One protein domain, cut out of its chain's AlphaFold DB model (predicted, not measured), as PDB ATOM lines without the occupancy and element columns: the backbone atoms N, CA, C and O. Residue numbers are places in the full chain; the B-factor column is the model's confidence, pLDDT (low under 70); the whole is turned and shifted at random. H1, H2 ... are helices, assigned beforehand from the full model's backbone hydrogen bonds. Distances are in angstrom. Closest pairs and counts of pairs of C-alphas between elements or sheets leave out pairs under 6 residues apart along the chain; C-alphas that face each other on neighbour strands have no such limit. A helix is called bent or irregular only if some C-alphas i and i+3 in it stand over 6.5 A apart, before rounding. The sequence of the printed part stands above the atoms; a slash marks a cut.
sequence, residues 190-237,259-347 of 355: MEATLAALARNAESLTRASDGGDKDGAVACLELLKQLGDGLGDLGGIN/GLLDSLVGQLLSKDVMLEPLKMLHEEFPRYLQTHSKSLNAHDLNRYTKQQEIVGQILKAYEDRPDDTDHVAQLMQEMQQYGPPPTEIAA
ATOM      1  N   MET A 190     -44.223 -15.526   5.990       64.81
ATOM      2  CA  MET A 190     -43.622 -14.323   5.412       64.81
ATOM      3  C   MET A 190     -42.244 -14.007   6.023       64.81
ATOM      4  O   MET A 190     -41.286 -13.775   5.285       64.81
ATOM      5  N   GLU A 191     -42.095 -14.051   7.354       66.06
ATOM      6  CA  GLU A 191     -40.792 -13.840   8.007       66.06
ATOM      7  C   GLU A 191     -39.819 -14.999   7.732       66.06
ATOM      8  O   GLU A 191     -38.625 -14.767   7.533       66.06
ATOM      9  N   ALA A 192     -40.313 -16.239   7.619       69.12
ATOM     10  CA  ALA A 192     -39.512 -17.379   7.173       69.12
ATOM     11  C   ALA A 192     -38.995 -17.195   5.735       69.12
ATOM     12  O   ALA A 192     -37.813 -17.436   5.482       69.12
ATOM     13  N   THR A 193     -39.844 -16.712   4.822       70.50
ATOM     14  CA  THR A 193     -39.489 -16.426   3.422       70.50
ATOM     15  C   THR A 193     -38.464 -15.298   3.327       70.50
ATOM     16  O   THR A 193     -37.436 -15.456   2.670       70.50
ATOM     17  N   LEU A 194     -38.662 -14.197   4.059       70.81
ATOM     18  CA  LEU A 194     -37.707 -13.085   4.098       70.81
ATOM     19  C   LEU A 194     -36.359 -13.507   4.717       70.81
ATOM     20  O   LEU A 194     -35.298 -13.120   4.228       70.81
ATOM     21  N   ALA A 195     -36.377 -14.341   5.762       72.88
ATOM     22  CA  ALA A 195     -35.167 -14.878   6.383       72.88
ATOM     23  C   ALA A 195     -34.438 -15.898   5.490       72.88
ATOM     24  O   ALA A 195     -33.210 -15.983   5.543       72.88
ATOM     25  N   ALA A 196     -35.158 -16.670   4.673       72.00
ATOM     26  CA  ALA A 196     -34.567 -17.526   3.648       72.00
ATOM     27  C   ALA A 196     -33.910 -16.674   2.552       72.00
ATOM     28  O   ALA A 196     -32.715 -16.824   2.291       72.00
ATOM     29  N   LEU A 197     -34.642 -15.702   2.002       69.56
ATOM     30  CA  LEU A 197     -34.150 -14.753   1.004       69.56
ATOM     31  C   LEU A 197     -32.866 -14.048   1.475       69.56
ATOM     32  O   LEU A 197     -31.855 -14.086   0.778       69.56
ATOM     33  N   ALA A 198     -32.855 -13.513   2.700       71.81
ATOM     34  CA  ALA A 198     -31.684 -12.861   3.289       71.81
ATOM     35  C   ALA A 198     -30.476 -13.805   3.474       71.81
ATOM     36  O   ALA A 198     -29.342 -13.412   3.202       71.81
ATOM     37  N   ARG A 199     -30.687 -15.061   3.901       73.19
ATOM     38  CA  ARG A 199     -29.595 -16.043   4.059       73.19
ATOM     39  C   ARG A 199     -28.936 -16.392   2.734       73.19
ATOM     40  O   ARG A 199     -27.710 -16.446   2.660       73.19
ATOM     41  N   ASN A 200     -29.729 -16.644   1.697       68.25
ATOM     42  CA  ASN A 200     -29.160 -16.983   0.403       68.25
ATOM     43  C   ASN A 200     -28.592 -15.738  -0.309       68.25
ATOM     44  O   ASN A 200     -27.587 -15.857  -1.000       68.25
ATOM     45  N   ALA A 201     -29.142 -14.539  -0.072       69.88
ATOM     46  CA  ALA A 201     -28.545 -13.270  -0.501       69.88
ATOM     47  C   ALA A 201     -27.132 -13.069   0.069       69.88
ATOM     48  O   ALA A 201     -26.203 -12.696  -0.649       69.88
ATOM     49  N   GLU A 202     -26.941 -13.379   1.354       68.56
ATOM     50  CA  GLU A 202     -25.625 -13.384   1.998       68.56
ATOM     51  C   GLU A 202     -24.704 -14.470   1.403       68.56
ATOM     52  O   GLU A 202     -23.501 -14.246   1.260       68.56
ATOM     53  N   SER A 203     -25.262 -15.616   0.993       67.25
ATOM     54  CA  SER A 203     -24.538 -16.664   0.257       67.25
ATOM     55  C   SER A 203     -24.051 -16.174  -1.113       67.25
ATOM     56  O   SER A 203     -22.876 -16.344  -1.436       67.25
ATOM     57  N   LEU A 204     -24.899 -15.482  -1.884       64.25
ATOM     58  CA  LEU A 204     -24.520 -14.902  -3.179       64.25
ATOM     59  C   LEU A 204     -23.503 -13.778  -3.036       64.25
ATOM     60  O   LEU A 204     -22.542 -13.723  -3.791       64.25
ATOM     61  N   THR A 205     -23.653 -12.939  -2.014       65.44
ATOM     62  CA  THR A 205     -22.682 -11.879  -1.716       65.44
ATOM     63  C   THR A 205     -21.304 -12.470  -1.398       65.44
ATOM     64  O   THR A 205     -20.288 -11.947  -1.846       65.44
ATOM     65  N   ARG A 206     -21.244 -13.603  -0.680       64.12
ATOM     66  CA  ARG A 206     -19.991 -14.338  -0.425       64.12
ATOM     67  C   ARG A 206     -19.419 -15.001  -1.678       64.12
ATOM     68  O   ARG A 206     -18.213 -14.922  -1.888       64.12
ATOM     69  N   ALA A 207     -20.261 -15.621  -2.501       57.81
ATOM     70  CA  ALA A 207     -19.837 -16.268  -3.744       57.81
ATOM     71  C   ALA A 207     -19.521 -15.281  -4.888       57.81
ATOM     72  O   ALA A 207     -18.896 -15.653  -5.875       57.81
ATOM     73  N   SER A 208     -19.924 -14.016  -4.753       53.19
ATOM     74  CA  SER A 208     -19.510 -12.921  -5.632       53.19
ATOM     75  C   SER A 208     -18.145 -12.337  -5.241       53.19
ATOM     76  O   SER A 208     -17.458 -11.801  -6.106       53.19
ATOM     77  N   ASP A 209     -17.748 -12.418  -3.963       54.25
ATOM     78  CA  ASP A 209     -16.457 -11.910  -3.461       54.25
ATOM     79  C   ASP A 209     -15.331 -12.960  -3.592       54.25
ATOM     80  O   ASP A 209     -14.177 -12.630  -3.868       54.25
ATOM     81  N   GLY A 210     -15.677 -14.246  -3.474       50.19
ATOM     82  CA  GLY A 210     -14.835 -15.367  -3.890       50.19
ATOM     83  C   GLY A 210     -15.488 -16.110  -5.048       50.19
ATOM     84  O   GLY A 210     -16.456 -16.824  -4.809       50.19
ATOM     85  N   GLY A 211     -14.944 -15.953  -6.263       51.84
ATOM     86  CA  GLY A 211     -15.449 -16.544  -7.516       51.84
ATOM     87  C   GLY A 211     -15.326 -18.069  -7.576       51.84
ATOM     88  O   GLY A 211     -14.550 -18.612  -8.363       51.84
ATOM     89  N   ASP A 212     -16.069 -18.740  -6.703       54.75
ATOM     90  CA  ASP A 212     -16.117 -20.184  -6.535       54.75
ATOM     91  C   ASP A 212     -17.474 -20.741  -6.987       54.75
ATOM     92  O   ASP A 212     -18.500 -20.053  -7.035       54.75
ATOM     93  N   LYS A 213     -17.481 -22.019  -7.354       57.56
ATOM     94  CA  LYS A 213     -18.564 -22.631  -8.138       57.56
ATOM     95  C   LYS A 213     -19.862 -22.807  -7.351       57.56
ATOM     96  O   LYS A 213     -20.928 -22.922  -7.951       57.56
ATOM     97  N   ASP A 214     -19.784 -22.741  -6.025       60.69
ATOM     98  CA  ASP A 214     -20.933 -22.745  -5.115       60.69
ATOM     99  C   ASP A 214     -21.893 -21.558  -5.343       60.69
ATOM    100  O   ASP A 214     -23.079 -21.645  -5.013       60.69
ATOM    101  N   GLY A 215     -21.426 -20.470  -5.972       62.00
ATOM    102  CA  GLY A 215     -22.267 -19.327  -6.340       62.00
ATOM    103  C   GLY A 215     -23.385 -19.666  -7.322       62.00
ATOM    104  O   GLY A 215     -24.484 -19.130  -7.196       62.00
ATOM    105  N   ALA A 216     -23.152 -20.597  -8.254       61.66
ATOM    106  CA  ALA A 216     -24.184 -21.068  -9.180       61.66
ATOM    107  C   ALA A 216     -25.288 -21.857  -8.453       61.66
ATOM    108  O   ALA A 216     -26.470 -21.629  -8.720       61.66
ATOM    109  N   VAL A 217     -24.919 -22.702  -7.475       66.12
ATOM    110  CA  VAL A 217     -25.876 -23.426  -6.613       66.12
ATOM    111  C   VAL A 217     -26.776 -22.433  -5.884       66.12
ATOM    112  O   VAL A 217     -28.001 -22.508  -5.966       66.12
ATOM    113  N   ALA A 218     -26.156 -21.493  -5.165       67.50
ATOM    114  CA  ALA A 218     -26.863 -20.556  -4.305       67.50
ATOM    115  C   ALA A 218     -27.738 -19.595  -5.121       67.50
ATOM    116  O   ALA A 218     -28.813 -19.219  -4.662       67.50
ATOM    117  N   CYS A 219     -27.307 -19.248  -6.339       69.31
ATOM    118  CA  CYS A 219     -28.050 -18.410  -7.273       69.31
ATOM    119  C   CYS A 219     -29.341 -19.105  -7.699       69.31
ATOM    120  O   CYS A 219     -30.412 -18.506  -7.648       69.31
ATOM    121  N   LEU A 220     -29.275 -20.393  -8.040       69.94
ATOM    122  CA  LEU A 220     -30.466 -21.119  -8.462       69.94
ATOM    123  C   LEU A 220     -31.385 -21.540  -7.326       69.94
ATOM    124  O   LEU A 220     -32.600 -21.526  -7.512       69.94
ATOM    125  N   GLU A 221     -30.842 -21.862  -6.155       72.00
ATOM    126  CA  GLU A 221     -31.671 -22.100  -4.977       72.00
ATOM    127  C   GLU A 221     -32.379 -20.806  -4.541       72.00
ATOM    128  O   GLU A 221     -33.560 -20.854  -4.195       72.00
ATOM    129  N   LEU A 222     -31.731 -19.638  -4.682       71.56
ATOM    130  CA  LEU A 222     -32.402 -18.337  -4.597       71.56
ATOM    131  C   LEU A 222     -33.536 -18.228  -5.598       71.56
ATOM    132  O   LEU A 222     -34.664 -17.984  -5.197       71.56
ATOM    133  N   LEU A 223     -33.249 -18.414  -6.886       68.38
ATOM    134  CA  LEU A 223     -34.238 -18.252  -7.950       68.38
ATOM    135  C   LEU A 223     -35.464 -19.136  -7.725       68.38
ATOM    136  O   LEU A 223     -36.584 -18.651  -7.869       68.38
ATOM    137  N   LYS A 224     -35.253 -20.385  -7.298       72.94
ATOM    138  CA  LYS A 224     -36.318 -21.319  -6.934       72.94
ATOM    139  C   LYS A 224     -37.115 -20.830  -5.720       72.94
ATOM    140  O   LYS A 224     -38.337 -20.828  -5.763       72.94
ATOM    141  N   GLN A 225     -36.451 -20.374  -4.655       72.25
ATOM    142  CA  GLN A 225     -37.127 -19.839  -3.463       72.25
ATOM    143  C   GLN A 225     -37.865 -18.517  -3.737       72.25
ATOM    144  O   GLN A 225     -38.931 -18.298  -3.166       72.25
ATOM    145  N   LEU A 226     -37.351 -17.667  -4.637       68.25
ATOM    146  CA  LEU A 226     -38.082 -16.517  -5.168       68.25
ATOM    147  C   LEU A 226     -39.319 -16.991  -5.934       68.25
ATOM    148  O   LEU A 226     -40.405 -16.531  -5.629       68.25
ATOM    149  N   GLY A 227     -39.188 -17.900  -6.903       68.19
ATOM    150  CA  GLY A 227     -40.321 -18.345  -7.723       68.19
ATOM    151  C   GLY A 227     -41.418 -19.046  -6.918       68.19
ATOM    152  O   GLY A 227     -42.593 -18.733  -7.100       68.19
ATOM    153  N   ASP A 228     -41.034 -19.920  -5.984       68.56
ATOM    154  CA  ASP A 228     -41.954 -20.585  -5.056       68.56
ATOM    155  C   ASP A 228     -42.647 -19.559  -4.134       68.56
ATOM    156  O   ASP A 228     -43.873 -19.536  -4.036       68.56
ATOM    157  N   GLY A 229     -41.878 -18.666  -3.493       64.69
ATOM    158  CA  GLY A 229     -42.405 -17.681  -2.541       64.69
ATOM    159  C   GLY A 229     -43.258 -16.585  -3.189       64.69
ATOM    160  O   GLY A 229     -44.293 -16.209  -2.647       64.69
ATOM    161  N   LEU A 230     -42.864 -16.101  -4.369       58.75
ATOM    162  CA  LEU A 230     -43.595 -15.095  -5.150       58.75
ATOM    163  C   LEU A 230     -44.853 -15.689  -5.812       58.75
ATOM    164  O   LEU A 230     -45.828 -14.976  -6.048       58.75
ATOM    165  N   GLY A 231     -44.842 -16.997  -6.094       59.44
ATOM    166  CA  GLY A 231     -46.010 -17.748  -6.551       59.44
ATOM    167  C   GLY A 231     -47.084 -17.892  -5.468       59.44
ATOM    168  O   GLY A 231     -48.267 -17.713  -5.766       59.44
ATOM    169  N   ASP A 232     -46.679 -18.162  -4.222       55.16
ATOM    170  CA  ASP A 232     -47.587 -18.352  -3.079       55.16
ATOM    171  C   ASP A 232     -48.135 -17.026  -2.510       55.16
ATOM    172  O   ASP A 232     -49.326 -16.929  -2.209       55.16
ATOM    173  N   LEU A 233     -47.320 -15.959  -2.473       52.84
ATOM    174  CA  LEU A 233     -47.734 -14.621  -2.001       52.84
ATOM    175  C   LEU A 233     -48.797 -13.929  -2.876       52.84
ATOM    176  O   LEU A 233     -49.373 -12.921  -2.468       52.84
ATOM    177  N   GLY A 234     -49.119 -14.503  -4.037       44.72
ATOM    178  CA  GLY A 234     -50.370 -14.241  -4.736       44.72
ATOM    179  C   GLY A 234     -50.247 -13.365  -5.978       44.72
ATOM    180  O   GLY A 234     -50.426 -12.152  -5.938       44.72
ATOM    181  N   GLY A 235     -50.114 -14.014  -7.137       47.31
ATOM    182  CA  GLY A 235     -50.670 -13.492  -8.391       47.31
ATOM    183  C   GLY A 235     -50.074 -12.191  -8.941       47.31
ATOM    184  O   GLY A 235     -50.680 -11.599  -9.840       47.31
ATOM    185  N   ILE A 236     -48.899 -11.758  -8.476       48.03
ATOM    186  CA  ILE A 236     -48.115 -10.706  -9.137       48.03
ATOM    187  C   ILE A 236     -47.494 -11.251 -10.425       48.03
ATOM    188  O   ILE A 236     -46.338 -11.656 -10.507       48.03
ATOM    189  N   ASN A 237     -48.325 -11.271 -11.462       45.75
ATOM    190  CA  ASN A 237     -47.954 -11.630 -12.818       45.75
ATOM    191  C   ASN A 237     -47.006 -10.571 -13.414       45.75
ATOM    192  O   ASN A 237     -47.452  -9.682 -14.140       45.75
ATOM    193  N   GLY A 259     -42.843  -3.114  -1.976       78.06
ATOM    194  CA  GLY A 259     -41.723  -2.272  -2.416       78.06
ATOM    195  C   GLY A 259     -40.381  -2.580  -1.731       78.06
ATOM    196  O   GLY A 259     -39.325  -2.241  -2.269       78.06
ATOM    197  N   LEU A 260     -40.390  -3.224  -0.557       78.62
ATOM    198  CA  LEU A 260     -39.176  -3.719   0.098       78.62
ATOM    199  C   LEU A 260     -38.702  -5.031  -0.540       78.62
ATOM    200  O   LEU A 260     -37.503  -5.181  -0.777       78.62
ATOM    201  N   LEU A 261     -39.628  -5.951  -0.832       78.00
ATOM    202  CA  LEU A 261     -39.341  -7.185  -1.563       78.00
ATOM    203  C   LEU A 261     -38.800  -6.877  -2.959       78.00
ATOM    204  O   LEU A 261     -37.738  -7.378  -3.306       78.00
ATOM    205  N   ASP A 262     -39.467  -6.008  -3.716       75.12
ATOM    206  CA  ASP A 262     -39.066  -5.612  -5.070       75.12
ATOM    207  C   ASP A 262     -37.654  -4.994  -5.094       75.12
ATOM    208  O   ASP A 262     -36.793  -5.398  -5.875       75.12
ATOM    209  N   SER A 263     -37.347  -4.112  -4.137       79.38
ATOM    210  CA  SER A 263     -36.003  -3.538  -3.962       79.38
ATOM    211  C   SER A 263     -34.929  -4.590  -3.626       79.38
ATOM    212  O   SER A 263     -33.799  -4.506  -4.111       79.38
ATOM    213  N   LEU A 264     -35.266  -5.604  -2.821       79.50
ATOM    214  CA  LEU A 264     -34.355  -6.696  -2.459       79.50
ATOM    215  C   LEU A 264     -34.141  -7.675  -3.625       79.50
ATOM    216  O   LEU A 264     -33.012  -8.092  -3.883       79.50
ATOM    217  N   VAL A 265     -35.207  -7.997  -4.362       76.12
ATOM    218  CA  VAL A 265     -35.161  -8.805  -5.586       76.12
ATOM    219  C   VAL A 265     -34.341  -8.086  -6.657       76.12
ATOM    220  O   VAL A 265     -33.432  -8.694  -7.206       76.12
ATOM    221  N   GLY A 266     -34.559  -6.792  -6.896       76.50
ATOM    222  CA  GLY A 266     -33.782  -6.003  -7.859       76.50
ATOM    223  C   GLY A 266     -32.287  -5.910  -7.522       76.50
ATOM    224  O   GLY A 266     -31.449  -5.945  -8.422       76.50
ATOM    225  N   GLN A 267     -31.921  -5.862  -6.235       79.88
ATOM    226  CA  GLN A 267     -30.516  -5.938  -5.809       79.88
ATOM    227  C   GLN A 267     -29.904  -7.320  -6.061       79.88
ATOM    228  O   GLN A 267     -28.766  -7.407  -6.526       79.88
ATOM    229  N   LEU A 268     -30.650  -8.394  -5.794       78.38
ATOM    230  CA  LEU A 268     -30.195  -9.761  -6.056       78.38
ATOM    231  C   LEU A 268     -30.089 -10.062  -7.544       78.38
ATOM    232  O   LEU A 268     -29.103 -10.652  -7.961       78.38
ATOM    233  N   LEU A 269     -31.052  -9.599  -8.338       78.62
ATOM    234  CA  LEU A 269     -31.076  -9.716  -9.793       78.62
ATOM    235  C   LEU A 269     -30.165  -8.700 -10.499       78.62
ATOM    236  O   LEU A 269     -30.192  -8.608 -11.728       78.62
ATOM    237  N   SER A 270     -29.345  -7.948  -9.763       82.69
ATOM    238  CA  SER A 270     -28.382  -7.029 -10.362       82.69
ATOM    239  C   SER A 270     -27.307  -7.781 -11.154       82.69
ATOM    240  O   SER A 270     -26.883  -8.888 -10.807       82.69
ATOM    241  N   LYS A 271     -26.842  -7.154 -12.239       84.38
ATOM    242  CA  LYS A 271     -25.828  -7.724 -13.133       84.38
ATOM    243  C   LYS A 271     -24.568  -8.167 -12.394       84.38
ATOM    244  O   LYS A 271     -24.076  -9.258 -12.655       84.38
ATOM    245  N   ASP A 272     -24.056  -7.340 -11.487       83.00
ATOM    246  CA  ASP A 272     -22.795  -7.609 -10.790       83.00
ATOM    247  C   ASP A 272     -22.858  -8.871  -9.910       83.00
ATOM    248  O   ASP A 272     -21.835  -9.511  -9.689       83.00
ATOM    249  N   VAL A 273     -24.059  -9.255  -9.462       80.00
ATOM    250  CA  VAL A 273     -24.307 -10.416  -8.597       80.00
ATOM    251  C   VAL A 273     -24.688 -11.671  -9.399       80.00
ATOM    252  O   VAL A 273     -24.211 -12.763  -9.091       80.00
ATOM    253  N   MET A 274     -25.511 -11.545 -10.448       81.50
ATOM    254  CA  MET A 274     -26.032 -12.701 -11.202       81.50
ATOM    255  C   MET A 274     -25.199 -13.110 -12.418       81.50
ATOM    256  O   MET A 274     -25.276 -14.267 -12.837       81.50
ATOM    257  N   LEU A 275     -24.425 -12.198 -13.017       85.12
ATOM    258  CA  LEU A 275     -23.752 -12.463 -14.294       85.12
ATOM    259  C   LEU A 275     -22.737 -13.609 -14.188       85.12
ATOM    260  O   LEU A 275     -22.708 -14.471 -15.063       85.12
ATOM    261  N   GLU A 276     -21.928 -13.635 -13.128       85.31
ATOM    262  CA  GLU A 276     -20.873 -14.642 -12.957       85.31
ATOM    263  C   GLU A 276     -21.442 -16.052 -12.665       85.31
ATOM    264  O   GLU A 276     -21.091 -16.985 -13.396       85.31
ATOM    265  N   PRO A 277     -22.398 -16.239 -11.721       81.75
ATOM    266  CA  PRO A 277     -23.086 -17.523 -11.536       81.75
ATOM    267  C   PRO A 277     -23.748 -18.065 -12.811       81.75
ATOM    268  O   PRO A 277     -23.627 -19.253 -13.121       81.75
ATOM    269  N   LEU A 278     -24.433 -17.203 -13.573       83.56
ATOM    270  CA  LEU A 278     -25.149 -17.607 -14.787       83.56
ATOM    271  C   LEU A 278     -24.204 -17.949 -15.944       83.56
ATOM    272  O   LEU A 278     -24.517 -18.842 -16.730       83.56
ATOM    273  N   LYS A 279     -23.040 -17.293 -16.041       85.81
ATOM    274  CA  LYS A 279     -22.005 -17.645 -17.026       85.81
ATOM    275  C   LYS A 279     -21.450 -19.038 -16.783       85.81
ATOM    276  O   LYS A 279     -21.465 -19.850 -17.705       85.81
ATOM    277  N   MET A 280     -21.047 -19.344 -15.547       82.94
ATOM    278  CA  MET A 280     -20.574 -20.689 -15.193       82.94
ATOM    279  C   MET A 280     -21.626 -21.759 -15.511       82.94
ATOM    280  O   MET A 280     -21.309 -22.789 -16.102       82.94
ATOM    281  N   LEU A 281     -22.892 -21.497 -15.172       84.19
ATOM    282  CA  LEU A 281     -23.997 -22.409 -15.461       84.19
ATOM    283  C   LEU A 281     -24.185 -22.634 -16.974       84.19
ATOM    284  O   LEU A 281     -24.326 -23.775 -17.416       84.19
ATOM    285  N   HIS A 282     -24.156 -21.563 -17.773       85.56
ATOM    286  CA  HIS A 282     -24.280 -21.631 -19.232       85.56
ATOM    287  C   HIS A 282     -23.143 -22.428 -19.894       85.56
ATOM    288  O   HIS A 282     -23.373 -23.093 -20.903       85.56
ATOM    289  N   GLU A 283     -21.932 -22.387 -19.334       86.25
ATOM    290  CA  GLU A 283     -20.776 -23.148 -19.825       86.25
ATOM    291  C   GLU A 283     -20.828 -24.642 -19.442       86.25
ATOM    292  O   GLU A 283     -20.425 -25.493 -20.242       86.25
ATOM    293  N   GLU A 284     -21.380 -24.991 -18.275       85.25
ATOM    294  CA  GLU A 284     -21.476 -26.388 -17.814       85.25
ATOM    295  C   GLU A 284     -22.673 -27.158 -18.414       85.25
ATOM    296  O   GLU A 284     -22.581 -28.375 -18.606       85.25
ATOM    297  N   PHE A 285     -23.776 -26.491 -18.785       86.88
ATOM    298  CA  PHE A 285     -24.930 -27.133 -19.446       86.88
ATOM    299  C   PHE A 285     -24.540 -27.953 -20.702       86.88
ATOM    300  O   PHE A 285     -24.877 -29.143 -20.758       86.88
ATOM    301  N   PRO A 286     -23.798 -27.407 -21.694       86.31
ATOM    302  CA  PRO A 286     -23.338 -28.167 -22.860       86.31
ATOM    303  C   PRO A 286     -22.493 -29.393 -22.501       86.31
ATOM    304  O   PRO A 286     -22.656 -30.462 -23.096       86.31
ATOM    305  N   ARG A 287     -21.610 -29.258 -21.504       86.25
ATOM    306  CA  ARG A 287     -20.735 -30.332 -21.012       86.25
ATOM    307  C   ARG A 287     -21.552 -31.486 -20.422       86.25
ATOM    308  O   ARG A 287     -21.259 -32.655 -20.697       86.25
ATOM    309  N   TYR A 288     -22.588 -31.158 -19.654       86.12
ATOM    310  CA  TYR A 288     -23.521 -32.129 -19.091       86.12
ATOM    311  C   TYR A 288     -24.337 -32.839 -20.169       86.12
ATOM    312  O   TYR A 288     -24.346 -34.068 -20.223       86.12
ATOM    313  N   LEU A 289     -24.953 -32.078 -21.079       86.00
ATOM    314  CA  LEU A 289     -25.766 -32.623 -22.165       86.00
ATOM    315  C   LEU A 289     -24.969 -33.587 -23.049       86.00
ATOM    316  O   LEU A 289     -25.452 -34.678 -23.336       86.00
ATOM    317  N   GLN A 290     -23.727 -33.259 -23.416       85.12
ATOM    318  CA  GLN A 290     -22.871 -34.179 -24.177       85.12
ATOM    319  C   GLN A 290     -22.586 -35.474 -23.403       85.12
ATOM    320  O   GLN A 290     -22.734 -36.569 -23.953       85.12
ATOM    321  N   THR A 291     -22.230 -35.360 -22.120       85.88
ATOM    322  CA  THR A 291     -21.838 -36.497 -21.269       85.88
ATOM    323  C   THR A 291     -23.020 -37.423 -20.953       85.88
ATOM    324  O   THR A 291     -22.877 -38.645 -21.013       85.88
ATOM    325  N   HIS A 292     -24.202 -36.863 -20.678       83.88
ATOM    326  CA  HIS A 292     -25.400 -37.601 -20.260       83.88
ATOM    327  C   HIS A 292     -26.409 -37.837 -21.402       83.88
ATOM    328  O   HIS A 292     -27.410 -38.514 -21.182       83.88
ATOM    329  N   SER A 293     -26.125 -37.380 -22.630       77.56
ATOM    330  CA  SER A 293     -26.957 -37.536 -23.846       77.56
ATOM    331  C   SER A 293     -27.573 -38.925 -24.046       77.56
ATOM    332  O   SER A 293     -28.709 -39.042 -24.485       77.56
ATOM    333  N   LYS A 294     -26.832 -39.986 -23.708       78.38
ATOM    334  CA  LYS A 294     -27.247 -41.395 -23.870       78.38
ATOM    335  C   LYS A 294     -27.955 -41.990 -22.649       78.38
ATOM    336  O   LYS A 294     -28.411 -43.127 -22.711       78.38
ATOM    337  N   SER A 295     -27.968 -41.264 -21.532       83.56
ATOM    338  CA  SER A 295     -28.569 -41.674 -20.258       83.56
ATOM    339  C   SER A 295     -29.839 -40.895 -19.925       83.56
ATOM    340  O   SER A 295     -30.645 -41.370 -19.126       83.56
ATOM    341  N   LEU A 296     -29.999 -39.697 -20.486       84.19
ATOM    342  CA  LEU A 296     -31.195 -38.878 -20.344       84.19
ATOM    343  C   LEU A 296     -32.276 -39.354 -21.315       84.19
ATOM    344  O   LEU A 296     -31.990 -39.795 -22.427       84.19
ATOM    345  N   ASN A 297     -33.532 -39.244 -20.892       87.12
ATOM    346  CA  ASN A 297     -34.666 -39.405 -21.794       87.12
ATOM    347  C   ASN A 297     -34.869 -38.120 -22.628       87.12
ATOM    348  O   ASN A 297     -34.363 -37.048 -22.287       87.12
ATOM    349  N   ALA A 298     -35.643 -38.223 -23.710       84.31
ATOM    350  CA  ALA A 298     -35.882 -37.111 -24.633       84.31
ATOM    351  C   ALA A 298     -36.578 -35.895 -23.979       84.31
ATOM    352  O   ALA A 298     -36.327 -34.754 -24.366       84.31
ATOM    353  N   HIS A 299     -37.406 -36.122 -22.954       86.06
ATOM    354  CA  HIS A 299     -38.097 -35.066 -22.208       86.06
ATOM    355  C   HIS A 299     -37.121 -34.234 -21.359       86.06
ATOM    356  O   HIS A 299     -37.146 -33.007 -21.413       86.06
ATOM    357  N   ASP A 300     -36.207 -34.880 -20.633       86.62
ATOM    358  CA  ASP A 300     -35.199 -34.183 -19.831       86.62
ATOM    359  C   ASP A 300     -34.130 -33.512 -20.703       86.62
ATOM    360  O   ASP A 300     -33.702 -32.403 -20.389       86.62
ATOM    361  N   LEU A 301     -33.769 -34.106 -21.849       86.69
ATOM    362  CA  LEU A 301     -32.949 -33.428 -22.860       86.69
ATOM    363  C   LEU A 301     -33.612 -32.137 -23.355       86.69
ATOM    364  O   LEU A 301     -32.952 -31.100 -23.405       86.69
ATOM    365  N   ASN A 302     -34.912 -32.169 -23.673       88.69
ATOM    366  CA  ASN A 302     -35.649 -30.979 -24.098       88.69
ATOM    367  C   ASN A 302     -35.680 -29.908 -22.991       88.69
ATOM    368  O   ASN A 302     -35.314 -28.759 -23.246       88.69
ATOM    369  N   ARG A 303     -36.009 -30.296 -21.750       90.06
ATOM    370  CA  ARG A 303     -36.022 -29.399 -20.579       90.06
ATOM    371  C   ARG A 303     -34.677 -28.718 -20.345       90.06
ATOM    372  O   ARG A 303     -34.626 -27.497 -20.241       90.06
ATOM    373  N   TYR A 304     -33.586 -29.479 -20.287       89.06
ATOM    374  CA  TYR A 304     -32.253 -28.930 -20.014       89.06
ATOM    375  C   TYR A 304     -31.718 -28.087 -21.181       89.06
ATOM    376  O   TYR A 304     -31.045 -27.086 -20.949       89.06
ATOM    377  N   THR A 305     -32.085 -28.418 -22.423       88.50
ATOM    378  CA  THR A 305     -31.824 -27.557 -23.590       88.50
ATOM    379  C   THR A 305     -32.550 -26.218 -23.458       88.50
ATOM    380  O   THR A 305     -31.945 -25.168 -23.664       88.50
ATOM    381  N   LYS A 306     -33.832 -26.232 -23.070       90.44
ATOM    382  CA  LYS A 306     -34.625 -25.010 -22.875       90.44
ATOM    383  C   LYS A 306     -34.102 -24.155 -21.726       90.44
ATOM    384  O   LYS A 306     -33.977 -22.946 -21.888       90.44
ATOM    385  N   GLN A 307     -33.701 -24.770 -20.614       88.94
ATOM    386  CA  GLN A 307     -33.023 -24.062 -19.526       88.94
ATOM    387  C   GLN A 307     -31.727 -23.388 -20.011       88.94
ATOM    388  O   GLN A 307     -31.544 -22.201 -19.756       88.94
ATOM    389  N   GLN A 308     -30.863 -24.090 -20.760       89.88
ATOM    390  CA  GLN A 308     -29.645 -23.491 -21.325       89.88
ATOM    391  C   GLN A 308     -29.966 -22.297 -22.242       89.88
ATOM    392  O   GLN A 308     -29.338 -21.244 -22.120       89.88
ATOM    393  N   GLU A 309     -30.943 -22.445 -23.143       91.31
ATOM    394  CA  GLU A 309     -31.372 -21.389 -24.066       91.31
ATOM    395  C   GLU A 309     -31.811 -20.129 -23.305       91.31
ATOM    396  O   GLU A 309     -31.368 -19.026 -23.629       91.31
ATOM    397  N   ILE A 310     -32.613 -20.292 -22.250       90.62
ATOM    398  CA  ILE A 310     -33.101 -19.190 -21.414       90.62
ATOM    399  C   ILE A 310     -31.959 -18.538 -20.620       90.62
ATOM    400  O   ILE A 310     -31.882 -17.312 -20.575       90.62
ATOM    401  N   VAL A 311     -31.016 -19.310 -20.065       88.62
ATOM    402  CA  VAL A 311     -29.814 -18.742 -19.416       88.62
ATOM    403  C   VAL A 311     -29.000 -17.906 -20.413       88.62
ATOM    404  O   VAL A 311     -28.569 -16.804 -20.076       88.62
ATOM    405  N   GLY A 312     -28.850 -18.364 -21.660       90.00
ATOM    406  CA  GLY A 312     -28.214 -17.586 -22.727       90.00
ATOM    407  C   GLY A 312     -28.953 -16.277 -23.046       90.00
ATOM    408  O   GLY A 312     -28.317 -15.238 -23.238       90.00
ATOM    409  N   GLN A 313     -30.290 -16.292 -23.042       91.44
ATOM    410  CA  GLN A 313     -31.110 -15.083 -23.201       91.44
ATOM    411  C   GLN A 313     -30.938 -14.107 -22.027       91.44
ATOM    412  O   GLN A 313     -30.801 -12.907 -22.262       91.44
ATOM    413  N   ILE A 314     -30.869 -14.600 -20.787       88.75
ATOM    414  CA  ILE A 314     -30.629 -13.781 -19.587       88.75
ATOM    415  C   ILE A 314     -29.248 -13.115 -19.643       88.75
ATOM    416  O   ILE A 314     -29.131 -11.912 -19.410       88.75
ATOM    417  N   LEU A 315     -28.198 -13.869 -19.985       89.81
ATOM    418  CA  LEU A 315     -26.845 -13.321 -20.131       89.81
ATOM    419  C   LEU A 315     -26.814 -12.197 -21.169       89.81
ATOM    420  O   LEU A 315     -26.253 -11.132 -20.913       89.81
ATOM    421  N   LYS A 316     -27.492 -12.396 -22.304       90.94
ATOM    422  CA  LYS A 316     -27.639 -11.366 -23.330       90.94
ATOM    423  C   LYS A 316     -28.454 -10.160 -22.843       90.94
ATOM    424  O   LYS A 316     -28.080  -9.031 -23.143       90.94
ATOM    425  N   ALA A 317     -29.519 -10.365 -22.067       88.88
ATOM    426  CA  ALA A 317     -30.289  -9.271 -21.473       88.88
ATOM    427  C   ALA A 317     -29.404  -8.386 -20.575       88.88
ATOM    428  O   ALA A 317     -29.430  -7.166 -20.722       88.88
ATOM    429  N   TYR A 318     -28.533  -8.978 -19.750       86.75
ATOM    430  CA  TYR A 318     -27.543  -8.235 -18.962       86.75
ATOM    431  C   TYR A 318     -26.466  -7.527 -19.802       86.75
ATOM    432  O   TYR A 318     -25.866  -6.553 -19.334       86.75
ATOM    433  N   GLU A 319     -26.165  -7.997 -21.011       87.62
ATOM    434  CA  GLU A 319     -25.237  -7.333 -21.937       87.62
ATOM    435  C   GLU A 319     -25.891  -6.148 -22.660       87.62
ATOM    436  O   GLU A 319     -25.303  -5.067 -22.684       87.62
ATOM    437  N   ASP A 320     -27.112  -6.325 -23.175       88.00
ATOM    438  CA  ASP A 320     -27.859  -5.303 -23.920       88.00
ATOM    439  C   ASP A 320     -28.465  -4.218 -23.002       88.00
ATOM    440  O   ASP A 320     -28.453  -3.033 -23.348       88.00
ATOM    441  N   ARG A 321     -29.041  -4.606 -21.853       86.06
ATOM    442  CA  ARG A 321     -29.806  -3.738 -20.933       86.06
ATOM    443  C   ARG A 321     -29.610  -4.175 -19.464       86.06
ATOM    444  O   ARG A 321     -30.474  -4.847 -18.907       86.06
ATOM    445  N   PRO A 322     -28.500  -3.778 -18.809       81.25
ATOM    446  CA  PRO A 322     -28.144  -4.245 -17.464       81.25
ATOM    447  C   PRO A 322     -29.126  -3.827 -16.358       81.25
ATOM    448  O   PRO A 322     -29.152  -4.468 -15.313       81.25
ATOM    449  N   ASP A 323     -29.914  -2.774 -16.597       79.31
ATOM    450  CA  ASP A 323     -30.894  -2.223 -15.655       79.31
ATOM    451  C   ASP A 323     -32.311  -2.821 -15.821       79.31
ATOM    452  O   ASP A 323     -33.215  -2.455 -15.074       79.31
ATOM    453  N   ASP A 324     -32.544  -3.708 -16.802       82.56
ATOM    454  CA  ASP A 324     -33.859  -4.327 -17.048       82.56
ATOM    455  C   ASP A 324     -34.043  -5.607 -16.214       82.56
ATOM    456  O   ASP A 324     -34.073  -6.733 -16.726       82.56
ATOM    457  N   THR A 325     -34.133  -5.425 -14.895       80.19
ATOM    458  CA  THR A 325     -34.370  -6.516 -13.936       80.19
ATOM    459  C   THR A 325     -35.731  -7.182 -14.133       80.19
ATOM    460  O   THR A 325     -35.848  -8.377 -13.876       80.19
ATOM    461  N   ASP A 326     -36.733  -6.454 -14.640       82.31
ATOM    462  CA  ASP A 326     -38.072  -6.980 -14.940       82.31
ATOM    463  C   ASP A 326     -38.014  -8.069 -16.019       82.31
ATOM    464  O   ASP A 326     -38.556  -9.165 -15.852       82.31
ATOM    465  N   HIS A 327     -37.319  -7.796 -17.126       84.06
ATOM    466  CA  HIS A 327     -37.167  -8.756 -18.215       84.06
ATOM    467  C   HIS A 327     -36.331  -9.972 -17.800       84.06
ATOM    468  O   HIS A 327     -36.650 -11.101 -18.176       84.06
ATOM    469  N   VAL A 328     -35.298  -9.765 -16.979       85.44
ATOM    470  CA  VAL A 328     -34.513 -10.870 -16.418       85.44
ATOM    471  C   VAL A 328     -35.359 -11.731 -15.473       85.44
ATOM    472  O   VAL A 328     -35.325 -12.956 -15.588       85.44
ATOM    473  N   ALA A 329     -36.173 -11.124 -14.604       82.94
ATOM    474  CA  ALA A 329     -37.089 -11.845 -13.721       82.94
ATOM    475  C   ALA A 329     -38.103 -12.695 -14.510       82.94
ATOM    476  O   ALA A 329     -38.329 -13.855 -14.164       82.94
ATOM    477  N   GLN A 330     -38.655 -12.166 -15.609       84.94
ATOM    478  CA  GLN A 330     -39.542 -12.915 -16.510       84.94
ATOM    479  C   GLN A 330     -38.850 -14.144 -17.116       84.94
ATOM    480  O   GLN A 330     -39.387 -15.247 -17.031       84.94
ATOM    481  N   LEU A 331     -37.644 -13.983 -17.674       86.62
ATOM    482  CA  LEU A 331     -36.867 -15.097 -18.236       86.62
ATOM    483  C   LEU A 331     -36.517 -16.140 -17.162       86.62
ATOM    484  O   LEU A 331     -36.610 -17.343 -17.391       86.62
ATOM    485  N   MET A 332     -36.167 -15.707 -15.954       83.12
ATOM    486  CA  MET A 332     -35.900 -16.609 -14.830       83.12
ATOM    487  C   MET A 332     -37.147 -17.368 -14.363       83.12
ATOM    488  O   MET A 332     -37.040 -18.527 -13.959       83.12
ATOM    489  N   GLN A 333     -38.326 -16.753 -14.442       83.00
ATOM    490  CA  GLN A 333     -39.600 -17.418 -14.173       83.00
ATOM    491  C   GLN A 333     -39.980 -18.397 -15.300       83.00
ATOM    492  O   GLN A 333     -40.546 -19.454 -15.027       83.00
ATOM    493  N   GLU A 334     -39.621 -18.107 -16.554       85.06
ATOM    494  CA  GLU A 334     -39.727 -19.052 -17.673       85.06
ATOM    495  C   GLU A 334     -38.815 -20.271 -17.469       85.06
ATOM    496  O   GLU A 334     -39.278 -21.407 -17.563       85.06
ATOM    497  N   MET A 335     -37.554 -20.062 -17.071       84.50
ATOM    498  CA  MET A 335     -36.606 -21.144 -16.775       84.50
ATOM    499  C   MET A 335     -37.156 -22.129 -15.729       84.50
ATOM    500  O   MET A 335     -37.004 -23.341 -15.881       84.50
ATOM    501  N   GLN A 336     -37.833 -21.620 -14.694       82.19
ATOM    502  CA  GLN A 336     -38.406 -22.437 -13.621       82.19
ATOM    503  C   GLN A 336     -39.598 -23.297 -14.061       82.19
ATOM    504  O   GLN A 336     -39.819 -24.357 -13.476       82.19
ATOM    505  N   GLN A 337     -40.322 -22.923 -15.122       83.06
ATOM    506  CA  GLN A 337     -41.391 -23.764 -15.688       83.06
ATOM    507  C   GLN A 337     -40.840 -25.066 -16.286       83.06
ATOM    508  O   GLN A 337     -41.513 -26.095 -16.265       83.06
ATOM    509  N   TYR A 338     -39.580 -25.062 -16.733       84.38
ATOM    510  CA  TYR A 338     -38.854 -26.267 -17.140       84.38
ATOM    511  C   TYR A 338     -38.300 -27.069 -15.944       84.38
ATOM    512  O   TYR A 338     -37.602 -28.067 -16.138       84.38
ATOM    513  N   GLY A 339     -38.623 -26.689 -14.704       82.62
ATOM    514  CA  GLY A 339     -38.183 -27.333 -13.464       82.62
ATOM    515  C   GLY A 339     -36.725 -27.027 -13.096       82.62
ATOM    516  O   GLY A 339     -36.071 -26.230 -13.767       82.62
ATOM    517  N   PRO A 340     -36.178 -27.667 -12.046       79.00
ATOM    518  CA  PRO A 340     -34.786 -27.474 -11.655       79.00
ATOM    519  C   PRO A 340     -33.819 -28.085 -12.691       79.00
ATOM    520  O   PRO A 340     -34.179 -29.061 -13.371       79.00
ATOM    521  N   PRO A 341     -32.593 -27.549 -12.818       76.62
ATOM    522  CA  PRO A 341     -31.523 -28.189 -13.576       76.62
ATOM    523  C   PRO A 341     -30.902 -29.380 -12.833       76.62
ATOM    524  O   PRO A 341     -31.176 -29.595 -11.648       76.62
ATOM    525  N   PRO A 342     -30.025 -30.146 -13.509       79.88
ATOM    526  CA  PRO A 342     -29.265 -31.222 -12.890       79.88
ATOM    527  C   PRO A 342     -28.440 -30.728 -11.698       79.88
ATOM    528  O   PRO A 342     -27.695 -29.751 -11.793       79.88
ATOM    529  N   THR A 343     -28.491 -31.465 -10.589       74.88
ATOM    530  CA  THR A 343     -27.673 -31.181  -9.399       74.88
ATOM    531  C   THR A 343     -26.171 -31.241  -9.685       74.88
ATOM    532  O   THR A 343     -25.402 -30.561  -9.016       74.88
ATOM    533  N   GLU A 344     -25.754 -31.994 -10.707       77.12
ATOM    534  CA  GLU A 344     -24.359 -32.108 -11.150       77.12
ATOM    535  C   GLU A 344     -23.811 -30.813 -11.781       77.12
ATOM    536  O   GLU A 344     -22.633 -30.520 -11.596       77.12
ATOM    537  N   ILE A 345     -24.646 -30.016 -12.470       74.38
ATOM    538  CA  ILE A 345     -24.242 -28.691 -12.992       74.38
ATOM    539  C   ILE A 345     -24.546 -27.555 -12.024       74.38
ATOM    540  O   ILE A 345     -23.862 -26.537 -12.054       74.38
ATOM    541  N   ALA A 346     -25.558 -27.718 -11.166       64.50
ATOM    542  CA  ALA A 346     -25.813 -26.761 -10.101       64.50
ATOM    543  C   ALA A 346     -24.642 -26.774  -9.107       64.50
ATOM    544  O   ALA A 346     -24.130 -25.713  -8.774       64.50
ATOM    545  N   ALA A 347     -24.188 -27.968  -8.696       60.75
ATOM    546  CA  ALA A 347     -23.117 -28.197  -7.727       60.75
ATOM    547  C   ALA A 347     -21.947 -29.033  -8.307       60.75
ATOM    548  O   ALA A 347     -21.723 -30.170  -7.869       60.75
TER     549      ALA A 347
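This is residues 190 to 237 and 259 to 347 of the 355 residues of the protein "Hypothetical protein" of Coccolithus braarudii (UniProt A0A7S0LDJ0). Two layers of helices are crossed: H4, H5 and H6 run back and forth as a three-helix trough, and the hairpin of H1 and H2 crosses it, with H2 over the trough touching H4 and H6, and H1 on the far side of H2. H3 lies near H2 without touching any helix, short H7 packs on H2 and H4, and residues 294 to 299, at the turn from H4 to H5, stick out. The printed part has 137 residues with seven named helices, H1 to H7 in chain order, and no named strand; the class is all helix. The whole is compact, with a radius of gyration of the C-alphas of 14.7 A and spans of 46 by 34 by 30 A.

H1, residues 190 to 209, begins at C-alpha (-43.622, -14.323, 5.412) and is 28.7 A long. H2, residues 214 to 232, is 27.1 A long. H3, residues 259 to 268, begins after the cut at C-alpha (-41.723, -2.272, -2.416). H4, residues 271 to 292, is 30.7 A long; it is only just irregular, with C-alphas 273 and 276 7.0 A apart, and has a kink of 27 degrees near residue 286. H5, residues 298 to 320, is 32.8 A long. H6 is residues 325 to 337, and H7, residues 343 to 346, ends at C-alpha (-25.813, -26.761, -10.101).

H2 and H4 are the hubs, touching four helices each. H1 and H2 form a helical hairpin at a shallow tilt of 23 degrees, opposite ways; their closest C-alphas, Ala 207 and Gly 215, are 4.7 A apart. With residues 215 to 219 alone, H2 touches H4, about perpendicular at 78 degrees; the closest C-alphas are those of Ala 216 and Pro 277, 4.4 A. With residues 223 to 227 alone, H2 touches H6, about perpendicular at 87 degrees; the closest C-alphas are those of Gly 227 and Gln 333, 6.6 A. H4 and H5 form a helical hairpin at a shallow tilt of 28 degrees, with closest C-alphas His 282 and Gln 308, 6.1 A. H5 and H6 form another at 5 degrees, with closest C-alphas Gln 307 and Met 335, 5.4 A. H4 and H6 are apart. Every O i to N i+4 pair is within hydrogen-bond range in H1, H2, H3, H5 and H6, and 14 of 18 are in H4; H7 is too short for such a pair.

The farthest C-alphas, Gly 259 and Lys 294, are 46.9 A apart. Residues 238 to 258 are not printed, and C-alphas 237 and 259 are 15.3 A apart across this cut. The links that are printed whole are tight. The mean pLDDT of the printed part is 76.4; 40 residues are under 70, among them 200 to 220 and 226 to 237.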